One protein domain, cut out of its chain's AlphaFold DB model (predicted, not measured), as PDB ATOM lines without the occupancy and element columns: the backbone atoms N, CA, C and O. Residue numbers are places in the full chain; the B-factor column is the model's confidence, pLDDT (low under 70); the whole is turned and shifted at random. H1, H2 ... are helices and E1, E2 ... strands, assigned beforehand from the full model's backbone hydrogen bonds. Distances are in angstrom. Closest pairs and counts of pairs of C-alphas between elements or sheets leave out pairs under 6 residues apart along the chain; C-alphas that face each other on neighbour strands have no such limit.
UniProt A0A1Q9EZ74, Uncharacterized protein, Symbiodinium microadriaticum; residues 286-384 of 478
ATOM      1  N   PHE A 286      91.998  43.008 -28.233       80.19
ATOM      2  CA  PHE A 286      91.466  41.660 -28.400       80.19
ATOM      3  C   PHE A 286      90.010  41.721 -28.857       80.19
ATOM      4  O   PHE A 286      89.153  42.277 -28.169       80.19
ATOM      5  N   ALA A 287      89.725  41.115 -30.009       85.19
ATOM      6  CA  ALA A 287      88.368  40.929 -30.498       85.19
ATOM      7  C   ALA A 287      88.015  39.442 -30.458       85.19
ATOM      8  O   ALA A 287      88.665  38.620 -31.102       85.19
ATOM      9  N   LEU A 288      86.955  39.105 -29.724       87.81
ATOM     10  CA  LEU A 288      86.455  37.741 -29.636       87.81
ATOM     11  C   LEU A 288      85.106  37.633 -30.348       87.81
ATOM     12  O   LEU A 288      84.082  37.982 -29.755       87.81
ATOM     13  N   PRO A 289      85.079  37.178 -31.613       88.88
ATOM     14  CA  PRO A 289      83.823  36.963 -32.307       88.88
ATOM     15  C   PRO A 289      83.026  35.865 -31.599       88.88
ATOM     16  O   PRO A 289      83.555  34.807 -31.264       88.88
ATOM     17  N   GLN A 290      81.742  36.129 -31.376       90.62
ATOM     18  CA  GLN A 290      80.807  35.195 -30.757       90.62
ATOM     19  C   GLN A 290      79.663  34.903 -31.718       90.62
ATOM     20  O   GLN A 290      79.221  35.777 -32.464       90.62
ATOM     21  N   ASN A 291      79.179  33.667 -31.684       88.81
ATOM     22  CA  ASN A 291      78.007  33.225 -32.423       88.81
ATOM     23  C   ASN A 291      77.004  32.550 -31.478       88.81
ATOM     24  O   ASN A 291      77.377  32.005 -30.442       88.81
ATOM     25  N   GLY A 292      75.727  32.596 -31.840       86.12
ATOM     26  CA  GLY A 292      74.633  31.917 -31.152       86.12
ATOM     27  C   GLY A 292      73.507  31.640 -32.145       86.12
ATOM     28  O   GLY A 292      73.344  32.390 -33.109       86.12
ATOM     29  N   GLU A 293      72.781  30.546 -31.941       86.69
ATOM     30  CA  GLU A 293      71.603  30.146 -32.717       86.69
ATOM     31  C   GLU A 293      70.453  31.142 -32.534       86.69
ATOM     32  O   GLU A 293      69.704  31.416 -33.472       86.69
ATOM     33  N   ASP A 294      70.367  31.739 -31.347       87.25
ATOM     34  CA  ASP A 294      69.446  32.812 -31.012       87.25
ATOM     35  C   ASP A 294      70.123  33.899 -30.157       87.25
ATOM     36  O   ASP A 294      71.308  33.837 -29.809       87.25
ATOM     37  N   ALA A 295      69.356  34.947 -29.857       86.62
ATOM     38  CA  ALA A 295      69.810  36.089 -29.079       86.62
ATOM     39  C   ALA A 295      70.189  35.721 -27.633       86.62
ATOM     40  O   ALA A 295      71.162  36.260 -27.110       86.62
ATOM     41  N   GLU A 296      69.468  34.796 -26.998       89.06
ATOM     42  CA  GLU A 296      69.722  34.390 -25.613       89.06
ATOM     43  C   GLU A 296      71.017  33.577 -25.514       89.06
ATOM     44  O   GLU A 296      71.866  33.855 -24.663       89.06
ATOM     45  N   GLN A 297      71.226  32.640 -26.439       90.69
ATOM     46  CA  GLN A 297      72.456  31.870 -26.532       90.69
ATOM     47  C   GLN A 297      73.650  32.769 -26.875       90.69
ATOM     48  O   GLN A 297      74.720  32.607 -26.286       90.69
ATOM     49  N   LEU A 298      73.486  33.739 -27.784       91.12
ATOM     50  CA  LEU A 298      74.544  34.700 -28.103       91.12
ATOM     51  C   LEU A 298      74.929  35.534 -26.874       91.12
ATOM     52  O   LEU A 298      76.117  35.636 -26.567       91.12
ATOM     53  N   ILE A 299      73.949  36.100 -26.158       93.19
ATOM     54  CA  ILE A 299      74.200  36.886 -24.940       93.19
ATOM     55  C   ILE A 299      74.893  36.019 -23.888       93.19
ATOM     56  O   ILE A 299      75.926  36.429 -23.361       93.19
ATOM     57  N   SER A 300      74.391  34.805 -23.646       93.12
ATOM     58  CA  SER A 300      74.981  33.857 -22.696       93.12
ATOM     59  C   SER A 300      76.444  33.541 -23.035       93.12
ATOM     60  O   SER A 300      77.310  33.561 -22.160       93.12
ATOM     61  N   ARG A 301      76.773  33.348 -24.319       94.25
ATOM     62  CA  ARG A 301      78.152  33.082 -24.770       94.25
ATOM     63  C   ARG A 301      79.067  34.296 -24.669       94.25
ATOM     64  O   ARG A 301      80.214  34.149 -24.239       94.25
ATOM     65  N   VAL A 302      78.578  35.487 -25.023       94.69
ATOM     66  CA  VAL A 302      79.303  36.753 -24.816       94.69
ATOM     67  C   VAL A 302      79.595  36.944 -23.328       94.69
ATOM     68  O   VAL A 302      80.737  37.214 -22.957       94.69
ATOM     69  N   GLN A 303      78.589  36.738 -22.478       95.31
ATOM     70  CA  GLN A 303      78.693  36.870 -21.029       95.31
ATOM     71  C   GLN A 303      79.698  35.866 -20.448       95.31
ATOM     72  O   GLN A 303      80.625  36.279 -19.755       95.31
ATOM     73  N   ALA A 304      79.580  34.578 -20.783       94.50
ATOM     74  CA  ALA A 304      80.483  33.529 -20.312       94.50
ATOM     75  C   ALA A 304      81.937  33.772 -20.751       94.50
ATOM     76  O   ALA A 304      82.866  33.643 -19.954       94.50
ATOM     77  N   SER A 305      82.144  34.182 -22.004       94.50
ATOM     78  CA  SER A 305      83.489  34.449 -22.527       94.50
ATOM     79  C   SER A 305      84.119  35.681 -21.880       94.50
ATOM     80  O   SER A 305      85.297  35.660 -21.518       94.50
ATOM     81  N   ALA A 306      83.337  36.744 -21.677       95.38
ATOM     82  CA  ALA A 306      83.798  37.930 -20.968       95.38
ATOM     83  C   ALA A 306      84.101  37.626 -19.491       95.38
ATOM     84  O   ALA A 306      85.135  38.056 -18.986       95.38
ATOM     85  N   GLN A 307      83.260  36.840 -18.809       95.88
ATOM     86  CA  GLN A 307      83.508  36.388 -17.434       95.88
ATOM     87  C   GLN A 307      84.810  35.593 -17.328       95.88
ATOM     88  O   GLN A 307      85.607  35.846 -16.423       95.88
ATOM     89  N   LEU A 308      85.057  34.672 -18.261       94.44
ATOM     90  CA  LEU A 308      86.290  33.890 -18.300       94.44
ATOM     91  C   LEU A 308      87.518  34.792 -18.488       94.44
ATOM     92  O   LEU A 308      88.488  34.673 -17.738       94.44
ATOM     93  N   LEU A 309      87.457  35.735 -19.433       93.88
ATOM     94  CA  LEU A 309      88.539  36.689 -19.691       93.88
ATOM     95  C   LEU A 309      88.840  37.546 -18.457       93.88
ATOM     96  O   LEU A 309      89.998  37.697 -18.072       93.88
ATOM     97  N   VAL A 310      87.804  38.069 -17.802       94.38
ATOM     98  CA  VAL A 310      87.939  38.892 -16.592       94.38
ATOM     99  C   VAL A 310      88.499  38.080 -15.432       94.38
ATOM    100  O   VAL A 310      89.388  38.558 -14.727       94.38
ATOM    101  N   THR A 311      88.030  36.842 -15.268       93.00
ATOM    102  CA  THR A 311      88.552  35.910 -14.262       93.00
ATOM    103  C   THR A 311      90.047  35.703 -14.476       93.00
ATOM    104  O   THR A 311      90.828  35.913 -13.549       93.00
ATOM    105  N   HIS A 312      90.465  35.381 -15.702       90.88
ATOM    106  CA  HIS A 312      91.877  35.183 -16.022       90.88
ATOM    107  C   HIS A 312      92.713  36.439 -15.790       90.88
ATOM    108  O   HIS A 312      93.719  36.370 -15.081       90.88
ATOM    109  N   ALA A 313      92.274  37.594 -16.292       88.75
ATOM    110  CA  ALA A 313      92.969  38.858 -16.070       88.75
ATOM    111  C   ALA A 313      93.172  39.130 -14.568       88.75
ATOM    112  O   ALA A 313      94.286  39.425 -14.133       88.75
ATOM    113  N   ARG A 314      92.135  38.935 -13.742       89.31
ATOM    114  CA  ARG A 314      92.242  39.126 -12.287       89.31
ATOM    115  C   ARG A 314      93.143  38.105 -11.602       89.31
ATOM    116  O   ARG A 314      93.863  38.488 -10.682       89.31
ATOM    117  N   THR A 315      93.155  36.841 -12.033       86.19
ATOM    118  CA  THR A 315      94.095  35.839 -11.482       86.19
ATOM    119  C   THR A 315      95.558  36.194 -11.745       86.19
ATOM    120  O   THR A 315      96.425  35.806 -10.968       86.19
ATOM    121  N   LEU A 316      95.824  36.986 -12.789       84.81
ATOM    122  CA  LEU A 316      97.144  37.531 -13.115       84.81
ATOM    123  C   LEU A 316      97.424  38.885 -12.435       84.81
ATOM    124  O   LEU A 316      98.442  39.514 -12.707       84.81
ATOM    125  N   GLY A 317      96.532  39.363 -11.560       83.88
ATOM    126  CA  GLY A 317      96.667  40.663 -10.897       83.88
ATOM    127  C   GLY A 317      96.301  41.867 -11.773       83.88
ATOM    128  O   GLY A 317      96.575  43.004 -11.389       83.88
ATOM    129  N   MET A 318      95.670  41.652 -12.931       87.06
ATOM    130  CA  MET A 318      95.209  42.719 -13.825       87.06
ATOM    131  C   MET A 318      93.761  43.127 -13.523       87.06
ATOM    132  O   MET A 318      92.949  42.341 -13.034       87.06
ATOM    133  N   VAL A 319      93.410  44.369 -13.868       90.00
ATOM    134  CA  VAL A 319      92.040  44.893 -13.771       90.00
ATOM    135  C   VAL A 319      91.571  45.327 -15.157       90.00
ATOM    136  O   VAL A 319      92.106  46.276 -15.732       90.00
ATOM    137  N   VAL A 320      90.553  44.643 -15.681       92.19
ATOM    138  CA  VAL A 320      89.929  44.972 -16.971       92.19
ATOM    139  C   VAL A 320      89.102  46.247 -16.811       92.19
ATOM    140  O   VAL A 320      88.298  46.369 -15.887       92.19
ATOM    141  N   LYS A 321      89.307  47.220 -17.703       92.62
ATOM    142  CA  LYS A 321      88.567  48.488 -17.691       92.62
ATOM    143  C   LYS A 321      87.422  48.434 -18.692       92.62
ATOM    144  O   LYS A 321      87.647  48.510 -19.898       92.62
ATOM    145  N   PHE A 322      86.201  48.404 -18.184       93.38
ATOM    146  CA  PHE A 322      84.998  48.503 -19.000       93.38
ATOM    147  C   PHE A 322      84.703  49.948 -19.395       93.38
ATOM    148  O   PHE A 322      85.010  50.889 -18.659       93.38
ATOM    149  N   GLY A 323      84.139  50.121 -20.584       89.94
ATOM    150  CA  GLY A 323      83.702  51.417 -21.087       89.94
ATOM    151  C   GLY A 323      83.404  51.358 -22.587       89.94
ATOM    152  O   GLY A 323      83.981  50.511 -23.269       89.94
ATOM    153  N   PRO A 324      82.564  52.261 -23.123       88.25
ATOM    154  CA  PRO A 324      82.179  52.245 -24.538       88.25
ATOM    155  C   PRO A 324      83.353  52.329 -25.529       88.25
ATOM    156  O   PRO A 324      83.273  51.800 -26.630       88.25
ATOM    157  N   GLU A 325      84.453  52.973 -25.125       86.50
ATOM    158  CA  GLU A 325      85.699  53.097 -25.902       86.50
ATOM    159  C   GLU A 325      86.832  52.199 -25.355       86.50
ATOM    160  O   GLU A 325      88.005  52.429 -25.646       86.50
ATOM    161  N   LYS A 326      86.500  51.229 -24.491       90.06
ATOM    162  CA  LYS A 326      87.429  50.261 -23.879       90.06
ATOM    163  C   LYS A 326      86.848  48.851 -24.030       90.06
ATOM    164  O   LYS A 326      86.456  48.464 -25.114       90.06
ATOM    165  N   THR A 327      86.726  48.062 -22.966       93.38
ATOM    166  CA  THR A 327      86.073  46.752 -23.064       93.38
ATOM    167  C   THR A 327      84.553  46.917 -23.142       93.38
ATOM    168  O   THR A 327      83.918  47.300 -22.154       93.38
ATOM    169  N   ALA A 328      83.982  46.614 -24.308       94.62
ATOM    170  CA  ALA A 328      82.549  46.669 -24.595       94.62
ATOM    171  C   ALA A 328      82.115  45.505 -25.501       94.62
ATOM    172  O   ALA A 328      82.932  44.906 -26.203       94.62
ATOM    173  N   ALA A 329      80.820  45.194 -25.494       95.00
ATOM    174  CA  ALA A 329      80.205  44.236 -26.404       95.00
ATOM    175  C   ALA A 329      79.510  44.972 -27.555       95.00
ATOM    176  O   ALA A 329      78.586  45.755 -27.335       95.00
ATOM    177  N   LEU A 330      79.927  44.690 -28.789       92.75
ATOM    178  CA  LEU A 330      79.221  45.125 -29.992       92.75
ATOM    179  C   LEU A 330      78.200  44.043 -30.367       92.75
ATOM    180  O   LEU A 330      78.568  42.997 -30.900       92.75
ATOM    181  N   VAL A 331      76.923  44.277 -30.064       89.06
ATOM    182  CA  VAL A 331      75.839  43.310 -30.304       89.06
ATOM    183  C   VAL A 331      74.820  43.928 -31.256       89.06
ATOM    184  O   VAL A 331      74.537  45.117 -31.173       89.06
ATOM    185  N   SER A 332      74.269  43.136 -32.182       83.88
ATOM    186  CA  SER A 332      73.266  43.622 -33.137       83.88
ATOM    187  C   SER A 332      72.064  44.258 -32.431       83.88
ATOM    188  O   SER A 332      71.516  43.683 -31.493       83.88
ATOM    189  N   SER A 333      71.574  45.387 -32.944       75.94
ATOM    190  CA  SER A 333      70.369  46.051 -32.424       75.94
ATOM    191  C   SER A 333      69.119  45.156 -32.418       75.94
ATOM    192  O   SER A 333      68.212  45.371 -31.616       75.94
ATOM    193  N   MET A 334      69.066  44.109 -33.251       73.12
ATOM    194  CA  MET A 334      67.988  43.107 -33.213       73.12
ATOM    195  C   MET A 334      67.993  42.253 -31.943       73.12
ATOM    196  O   MET A 334      66.942  41.754 -31.567       73.12
ATOM    197  N   VAL A 335      69.144  42.110 -31.288       75.75
ATOM    198  CA  VAL A 335      69.301  41.397 -30.010       75.75
ATOM    199  C   VAL A 335      68.943  42.307 -28.834       75.75
ATOM    200  O   VAL A 335      68.545  41.824 -27.791       75.75
ATOM    201  N   ILE A 336      69.035  43.629 -28.988       73.12
ATOM    202  CA  ILE A 336      68.731  44.590 -27.914       73.12
ATOM    203  C   ILE A 336      67.218  44.886 -27.830       73.12
ATOM    204  O   ILE A 336      66.694  45.202 -26.765       73.12
ATOM    205  N   ARG A 337      66.495  44.798 -28.957       68.19
ATOM    206  CA  ARG A 337      65.064  45.157 -29.062       68.19
ATOM    207  C   ARG A 337      64.094  44.245 -28.298       68.19
ATOM    208  O   ARG A 337      63.161  44.784 -27.700       68.19
ATOM    209  N   PRO A 338      64.232  42.908 -28.317       60.44
ATOM    210  CA  PRO A 338      63.538  42.059 -27.368       60.44
ATOM    211  C   PRO A 338      64.222  42.328 -26.034       60.44
ATOM    212  O   PRO A 338      65.418  42.113 -25.910       60.44
ATOM    213  N   GLN A 339      63.514  42.873 -25.050       65.56
ATOM    214  CA  GLN A 339      64.084  43.126 -23.727       65.56
ATOM    215  C   GLN A 339      64.454  41.786 -23.072       65.56
ATOM    216  O   GLN A 339      63.653  41.194 -22.350       65.56
ATOM    217  N   HIS A 340      65.642  41.262 -23.377       78.12
ATOM    218  CA  HIS A 340      66.136  40.026 -22.793       78.12
ATOM    219  C   HIS A 340      66.410  40.273 -21.316       78.12
ATOM    220  O   HIS A 340      67.077  41.243 -20.963       78.12
ATOM    221  N   ALA A 341      65.941  39.369 -20.457       80.19
ATOM    222  CA  ALA A 341      66.052  39.508 -19.004       80.19
ATOM    223  C   ALA A 341      67.503  39.666 -18.502       80.19
ATOM    224  O   ALA A 341      67.724  40.153 -17.397       80.19
ATOM    225  N   GLN A 342      68.486  39.253 -19.309       82.06
ATOM    226  CA  GLN A 342      69.917  39.339 -19.009       82.06
ATOM    227  C   GLN A 342      70.532  40.707 -19.353       82.06
ATOM    228  O   GLN A 342      71.613  41.027 -18.861       82.06
ATOM    229  N   ILE A 343      69.868  41.517 -20.184       86.94
ATOM    230  CA  ILE A 343      70.308  42.872 -20.523       86.94
ATOM    231  C   ILE A 343      69.681  43.841 -19.526       86.94
ATOM    232  O   ILE A 343      68.459  43.939 -19.413       86.94
ATOM    233  N   VAL A 344      70.524  44.591 -18.825       84.62
ATOM    234  CA  VAL A 344      70.079  45.547 -17.813       84.62
ATOM    235  C   VAL A 344      70.205  46.959 -18.372       84.62
ATOM    236  O   VAL A 344      71.248  47.343 -18.905       84.62
ATOM    237  N   ALA A 345      69.135  47.745 -18.250       83.31
ATOM    238  CA  ALA A 345      69.174  49.163 -18.579       83.31
ATOM    239  C   ALA A 345      70.060  49.915 -17.575       83.31
ATOM    240  O   ALA A 345      69.971  49.702 -16.362       83.31
ATOM    241  N   ASN A 346      70.915  50.805 -18.071       77.38
ATOM    242  CA  ASN A 346      71.723  51.661 -17.211       77.38
ATOM    243  C   ASN A 346      70.852  52.716 -16.520       77.38
ATOM    244  O   ASN A 346      69.970  53.313 -17.133       77.38
ATOM    245  N   ALA A 347      71.136  52.971 -15.239       77.62
ATOM    246  CA  ALA A 347      70.483  54.040 -14.482       77.62
ATOM    247  C   ALA A 347      70.838  55.437 -15.027       77.62
ATOM    248  O   ALA A 347      70.019  56.348 -14.944       77.62
ATOM    249  N   ASP A 348      72.034  55.580 -15.606       74.31
ATOM    250  CA  ASP A 348      72.489  56.775 -16.317       74.31
ATOM    251  C   ASP A 348      72.878  56.415 -17.767       74.31
ATOM    252  O   ASP A 348      74.013  56.005 -18.030       74.31
ATOM    253  N   PRO A 349      71.937  56.527 -18.721       71.75
ATOM    254  CA  PRO A 349      72.166  56.172 -20.121       71.75
ATOM    255  C   PRO A 349      73.209  57.042 -20.838       71.75
ATOM    256  O   PRO A 349      73.711  56.641 -21.889       71.75
ATOM    257  N   LEU A 350      73.504  58.241 -20.319       66.88
ATOM    258  CA  LEU A 350      74.373  59.221 -20.982       66.88
ATOM    259  C   LEU A 350      75.863  58.937 -20.761       66.88
ATOM    260  O   LEU A 350      76.677  59.329 -21.595       66.88
ATOM    261  N   ALA A 351      76.221  58.276 -19.658       67.44
ATOM    262  CA  ALA A 351      77.613  58.005 -19.304       67.44
ATOM    263  C   ALA A 351      78.143  56.696 -19.916       67.44
ATOM    264  O   ALA A 351      79.199  56.695 -20.548       67.44
ATOM    265  N   ASP A 352      77.389  55.600 -19.773       67.00
ATOM    266  CA  ASP A 352      77.859  54.236 -20.079       67.00
ATOM    267  C   ASP A 352      77.069  53.558 -21.213       67.00
ATOM    268  O   ASP A 352      77.186  52.352 -21.440       67.00
ATOM    269  N   GLY A 353      76.254  54.335 -21.928       79.12
ATOM    270  CA  GLY A 353      75.285  53.832 -22.897       79.12
ATOM    271  C   GLY A 353      74.004  53.318 -22.228       79.12
ATOM    272  O   GLY A 353      73.908  53.266 -21.002       79.12
ATOM    273  N   PRO A 354      72.982  52.942 -23.007       83.38
ATOM    274  CA  PRO A 354      71.669  52.599 -22.462       83.38
ATOM    275  C   PRO A 354      71.600  51.214 -21.801       83.38
ATOM    276  O   PRO A 354      70.728  50.999 -20.960       83.38
ATOM    277  N   TYR A 355      72.505  50.287 -22.138       91.56
ATOM    278  CA  TYR A 355      72.423  48.884 -21.723       91.56
ATOM    279  C   TYR A 355      73.785  48.294 -21.342       91.56
ATOM    280  O   TYR A 355      74.815  48.640 -21.925       91.56
ATOM    281  N   HIS A 356      73.784  47.343 -20.408       93.81
ATOM    282  CA  HIS A 356      74.958  46.541 -20.066       93.81
ATOM    283  C   HIS A 356      74.597  45.076 -19.798       93.81
ATOM    284  O   HIS A 356      73.452  44.743 -19.481       93.81
ATOM    285  N   LEU A 357      75.609  44.211 -19.885       94.62
ATOM    286  CA  LEU A 357      75.555  42.836 -19.396       94.62
ATOM    287  C   LEU A 357      76.205  42.760 -18.007       94.62
ATOM    288  O   LEU A 357      77.364  43.171 -17.863       94.62
ATOM    289  N   PRO A 358      75.506  42.248 -16.981       95.94
ATOM    290  CA  PRO A 358      76.115  41.987 -15.685       95.94
ATOM    291  C   PRO A 358      77.069  40.792 -15.801       95.94
ATOM    292  O   PRO A 358      76.702  39.739 -16.319       95.94
ATOM    293  N   LEU A 359      78.299  40.931 -15.319       96.44
ATOM    294  CA  LEU A 359      79.271  39.841 -15.264       96.44
ATOM    295  C   LEU A 359      79.602  39.543 -13.804       96.44
ATOM    296  O   LEU A 359      79.878  40.469 -13.049       96.44
ATOM    297  N   VAL A 360      79.637  38.265 -13.432       96.50
ATOM    298  CA  VAL A 360      80.212  37.811 -12.162       96.50
ATOM    299  C   VAL A 360      81.408  36.946 -12.518       96.50
ATOM    300  O   VAL A 360      81.252  35.944 -13.215       96.50
ATOM    301  N   ASP A 361      82.609  37.361 -12.131       94.81
ATOM    302  CA  ASP A 361      83.809  36.569 -12.410       94.81
ATOM    303  C   ASP A 361      83.970  35.396 -11.427       94.81
ATOM    304  O   ASP A 361      83.326  35.330 -10.377       94.81
ATOM    305  N   GLY A 362      84.862  34.455 -11.748       92.81
ATOM    306  CA  GLY A 362      85.123  33.271 -10.922       92.81
ATOM    307  C   GLY A 362      85.745  33.570  -9.551       92.81
ATOM    308  O   GLY A 362      85.880  32.661  -8.737       92.81
ATOM    309  N   LEU A 363      86.116  34.826  -9.282       92.94
ATOM    310  CA  LEU A 363      86.620  35.304  -7.992       92.94
ATOM    311  C   LEU A 363      85.547  36.093  -7.214       92.94
ATOM    312  O   LEU A 363      85.868  36.716  -6.200       92.94
ATOM    313  N   GLY A 364      84.293  36.092  -7.683       93.94
ATOM    314  CA  GLY A 364      83.157  36.759  -7.043       93.94
ATOM    315  C   GLY A 364      83.119  38.278  -7.234       93.94
ATOM    316  O   GLY A 364      82.492  38.967  -6.435       93.94
ATOM    317  N   GLY A 365      83.822  38.823  -8.231       94.31
ATOM    318  CA  GLY A 365      83.715  40.237  -8.592       94.31
ATOM    319  C   GLY A 365      82.546  40.513  -9.529       94.31
ATOM    320  O   GLY A 365      82.410  39.840 -10.550       94.31
ATOM    321  N   ASP A 366      81.773  41.547  -9.206       96.56
ATOM    322  CA  ASP A 366      80.694  42.054 -10.051       96.56
ATOM    323  C   ASP A 366      81.218  43.122 -11.019       96.56
ATOM    324  O   ASP A 366      81.816  44.122 -10.608       96.56
ATOM    325  N   HIS A 367      80.947  42.947 -12.313       95.62
ATOM    326  CA  HIS A 367      81.325  43.880 -13.376       95.62
ATOM    327  C   HIS A 367      80.153  44.177 -14.305       95.62
ATOM    328  O   HIS A 367      79.147  43.468 -14.337       95.62
ATOM    329  N   ARG A 368      80.294  45.239 -15.099       95.31
ATOM    330  CA  ARG A 368      79.304  45.652 -16.097       95.31
ATOM    331  C   ARG A 368      79.993  45.793 -17.441       95.31
ATOM    332  O   ARG A 368      80.885  46.623 -17.573       95.31
ATOM    333  N   LEU A 369      79.575  44.995 -18.418       95.62
ATOM    334  CA  LEU A 369      80.059  45.071 -19.793       95.62
ATOM    335  C   LEU A 369      79.095  45.933 -20.618       95.62
ATOM    336  O   LEU A 369      77.974  45.484 -20.871       95.62
ATOM    337  N   PRO A 370      79.486  47.153 -21.028       94.56
ATOM    338  CA  PRO A 370      78.636  48.019 -21.834       94.56
ATOM    339  C   PRO A 370      78.291  47.354 -23.163       94.56
ATOM    340  O   PRO A 370      79.169  46.772 -23.807       94.56
ATOM    341  N   ILE A 371      77.033  47.469 -23.583       93.12
ATOM    342  CA  ILE A 371      76.617  47.114 -24.938       93.12
ATOM    343  C   ILE A 371      76.628  48.394 -25.771       93.12
ATOM    344  O   ILE A 371      75.959  49.369 -25.427       93.12
ATOM    345  N   VAL A 372      77.384  48.386 -26.864       91.38
ATOM    346  CA  VAL A 372      77.521  49.531 -27.771       91.38
ATOM    347  C   VAL A 372      76.965  49.193 -29.150       91.38
ATOM    348  O   VAL A 372      77.038  48.050 -29.593       91.38
ATOM    349  N   GLU A 373      76.429  50.195 -29.845       87.56
ATOM    350  CA  GLU A 373      75.968  50.052 -31.236       87.56
ATOM    351  C   GLU A 373      77.097  50.283 -32.247       87.56
ATOM    352  O   GLU A 373      77.078  49.726 -33.347       87.56
ATOM    353  N   ALA A 374      78.103  51.064 -31.851       87.19
ATOM    354  CA  ALA A 374      79.312  51.326 -32.609       87.19
ATOM    355  C   ALA A 374      80.527  51.308 -31.682       87.19
ATOM    356  O   ALA A 374      80.507  51.880 -30.592       87.19
ATOM    357  N   TYR A 375      81.601  50.675 -32.140       86.75
ATOM    358  CA  TYR A 375      82.868  50.585 -31.436       86.75
ATOM    359  C   TYR A 375      83.976  51.192 -32.293       86.75
ATOM    360  O   TYR A 375      84.126  50.862 -33.473       86.75
ATOM    361  N   LYS A 376      84.752  52.107 -31.711       82.69
ATOM    362  CA  LYS A 376      85.848  52.791 -32.399       82.69
ATOM    363  C   LYS A 376      87.180  52.233 -31.921       82.69
ATOM    364  O   LYS A 376      87.505  52.353 -30.747       82.69
ATOM    365  N   HIS A 377      87.987  51.729 -32.847       76.75
ATOM    366  CA  HIS A 377      89.289  51.150 -32.533       76.75
ATOM    367  C   HIS A 377      90.321  51.492 -33.618       76.75
ATOM    368  O   HIS A 377      90.061  51.322 -34.807       76.75
ATOM    369  N   LEU A 378      91.460  52.068 -33.206       73.19
ATOM    370  CA  LEU A 378      92.579  52.510 -34.066       73.19
ATOM    371  C   LEU A 378      92.169  53.277 -35.342       73.19
ATOM    372  O   LEU A 378      92.813  53.207 -36.386       73.19
ATOM    373  N   GLY A 379      91.088  54.058 -35.253       69.38
ATOM    374  CA  GLY A 379      90.565  54.857 -36.366       69.38
ATOM    375  C   GLY A 379      89.579  54.124 -37.283       69.38
ATOM    376  O   GLY A 379      88.953  54.781 -38.113       69.38
ATOM    377  N   GLY A 380      89.388  52.817 -37.101       71.44
ATOM    378  CA  GLY A 380      88.250  52.071 -37.631       71.44
ATOM    379  C   GLY A 380      87.012  52.241 -36.748       71.44
ATOM    380  O   GLY A 380      87.118  52.445 -35.537       71.44
ATOM    381  N   ILE A 381      85.834  52.176 -37.363       77.50
ATOM    382  CA  ILE A 381      84.549  52.116 -36.662       77.50
ATOM    383  C   ILE A 381      83.885  50.813 -37.095       77.50
ATOM    384  O   ILE A 381      83.625  50.618 -38.282       77.50
ATOM    385  N   ALA A 382      83.657  49.923 -36.135       81.75
ATOM    386  CA  ALA A 382      82.827  48.743 -36.308       81.75
ATOM    387  C   ALA A 382      81.431  49.081 -35.799       81.75
ATOM    388  O   ALA A 382      81.295  49.647 -34.716       81.75
ATOM    389  N   THR A 383      80.401  48.753 -36.567       84.94
ATOM    390  CA  THR A 383      79.027  49.007 -36.150       84.94
ATOM    391  C   THR A 383      78.191  47.740 -36.190       84.94
ATOM    392  O   THR A 383      78.510  46.774 -36.886       84.94
ATOM    393  N   SER A 384      77.153  47.722 -35.362       79.62
ATOM    394  CA  SER A 384      76.269  46.573 -35.183       79.62
ATOM    395  C   SER A 384      75.177  46.481 -36.263       79.62
ATOM    396  O   SER A 384      74.528  45.436 -36.402       79.62
TER     397      SER A 384
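What this domain is: This is residues 286 to 384 of the 478 residues of an uncharacterized protein of Symbiodinium microadriaticum (UniProt A0A1Q9EZ74). One long helix, H1, packs on one face of a two-stranded hairpin, E1 and E2, mainly over E1, while the tiny helix H3 lies on the other side of that hairpin. After E2 the chain turns, across a tight link of one residue, into a second, smaller hairpin, E3 and E4, at one end of the body, and two long unnamed stretches link H1, H2 and H3, each adding a short pairing to an edge of the first hairpin. The printed part has 99 residues with three named helices and four named strands, in the order H1, H2, H3, E1, E2, E3, E4; the class is mixed, helices and strands, and the two sheets, E1 - E2 and E3 - E4, are antiparallel. The whole is compact, with a radius of gyration of the C-alphas of 13.1 A, and rounded, spanning 35 by 32 by 28 A.

Where its parts are: H1 covers residues 295 to 315 and is 30.0 A long, from C-alpha 295 at (69.810, 36.089, -29.079) to C-alpha 315 at (94.095, 35.839, -11.482). H2 is residues 333 to 336 and H3 residues 349 to 352. E1 is residues 355 to 360, 16.6 A long, and E2 is residues 366 to 372, 19.5 A long. E3, residues 374 to 377, and E4, residues 380 to 383, follow; E4 ends at C-alpha 383, (79.027, 49.007, -36.150).

How they stand to each other: The closest C-alphas of H1 and E1 are those of Gln 307 and Leu 359, 5.9 A apart. H1 and E2 are near each other, with 8 pairs of C-alphas within 10 A. H1 and H2 are close but not clearly touching, the closest C-alphas being those of Ala 295 and Val 335, 5.4 A apart. Every O i to N i+4 pair in H1 is within hydrogen-bond range; H2 and H3 are too short for such a pair. E1 and E2 form a hairpin at 150 degrees between directions, with N 359 and O 367 2.8 A apart. Residues 329 to 330 pair parallel with residues 371 to 372 of E2, and residues 344 to 345 antiparallel with residues 355 to 356 of E1. The closest C-alphas of H3 and E2 are those of Asp 352 and Pro 370, 6.5 A apart. E2 and E3 meet only through their link. E3 and E4 form a hairpin at 159 degrees, with N 375 and O 382 2.8 A apart. H1 is apart from H3, E3 and E4.

The domain as a whole: The two C-alphas farthest apart, those of Gly 317 and Pro 338, are 37.0 A apart. The printed part has no cut. The links H1 to H2, 17 residues, and H2 to H3, 12 residues, are long. The mean pLDDT of the printed part is 86.5; residues 337 to 339, 350 to 352 and 379 are under 70.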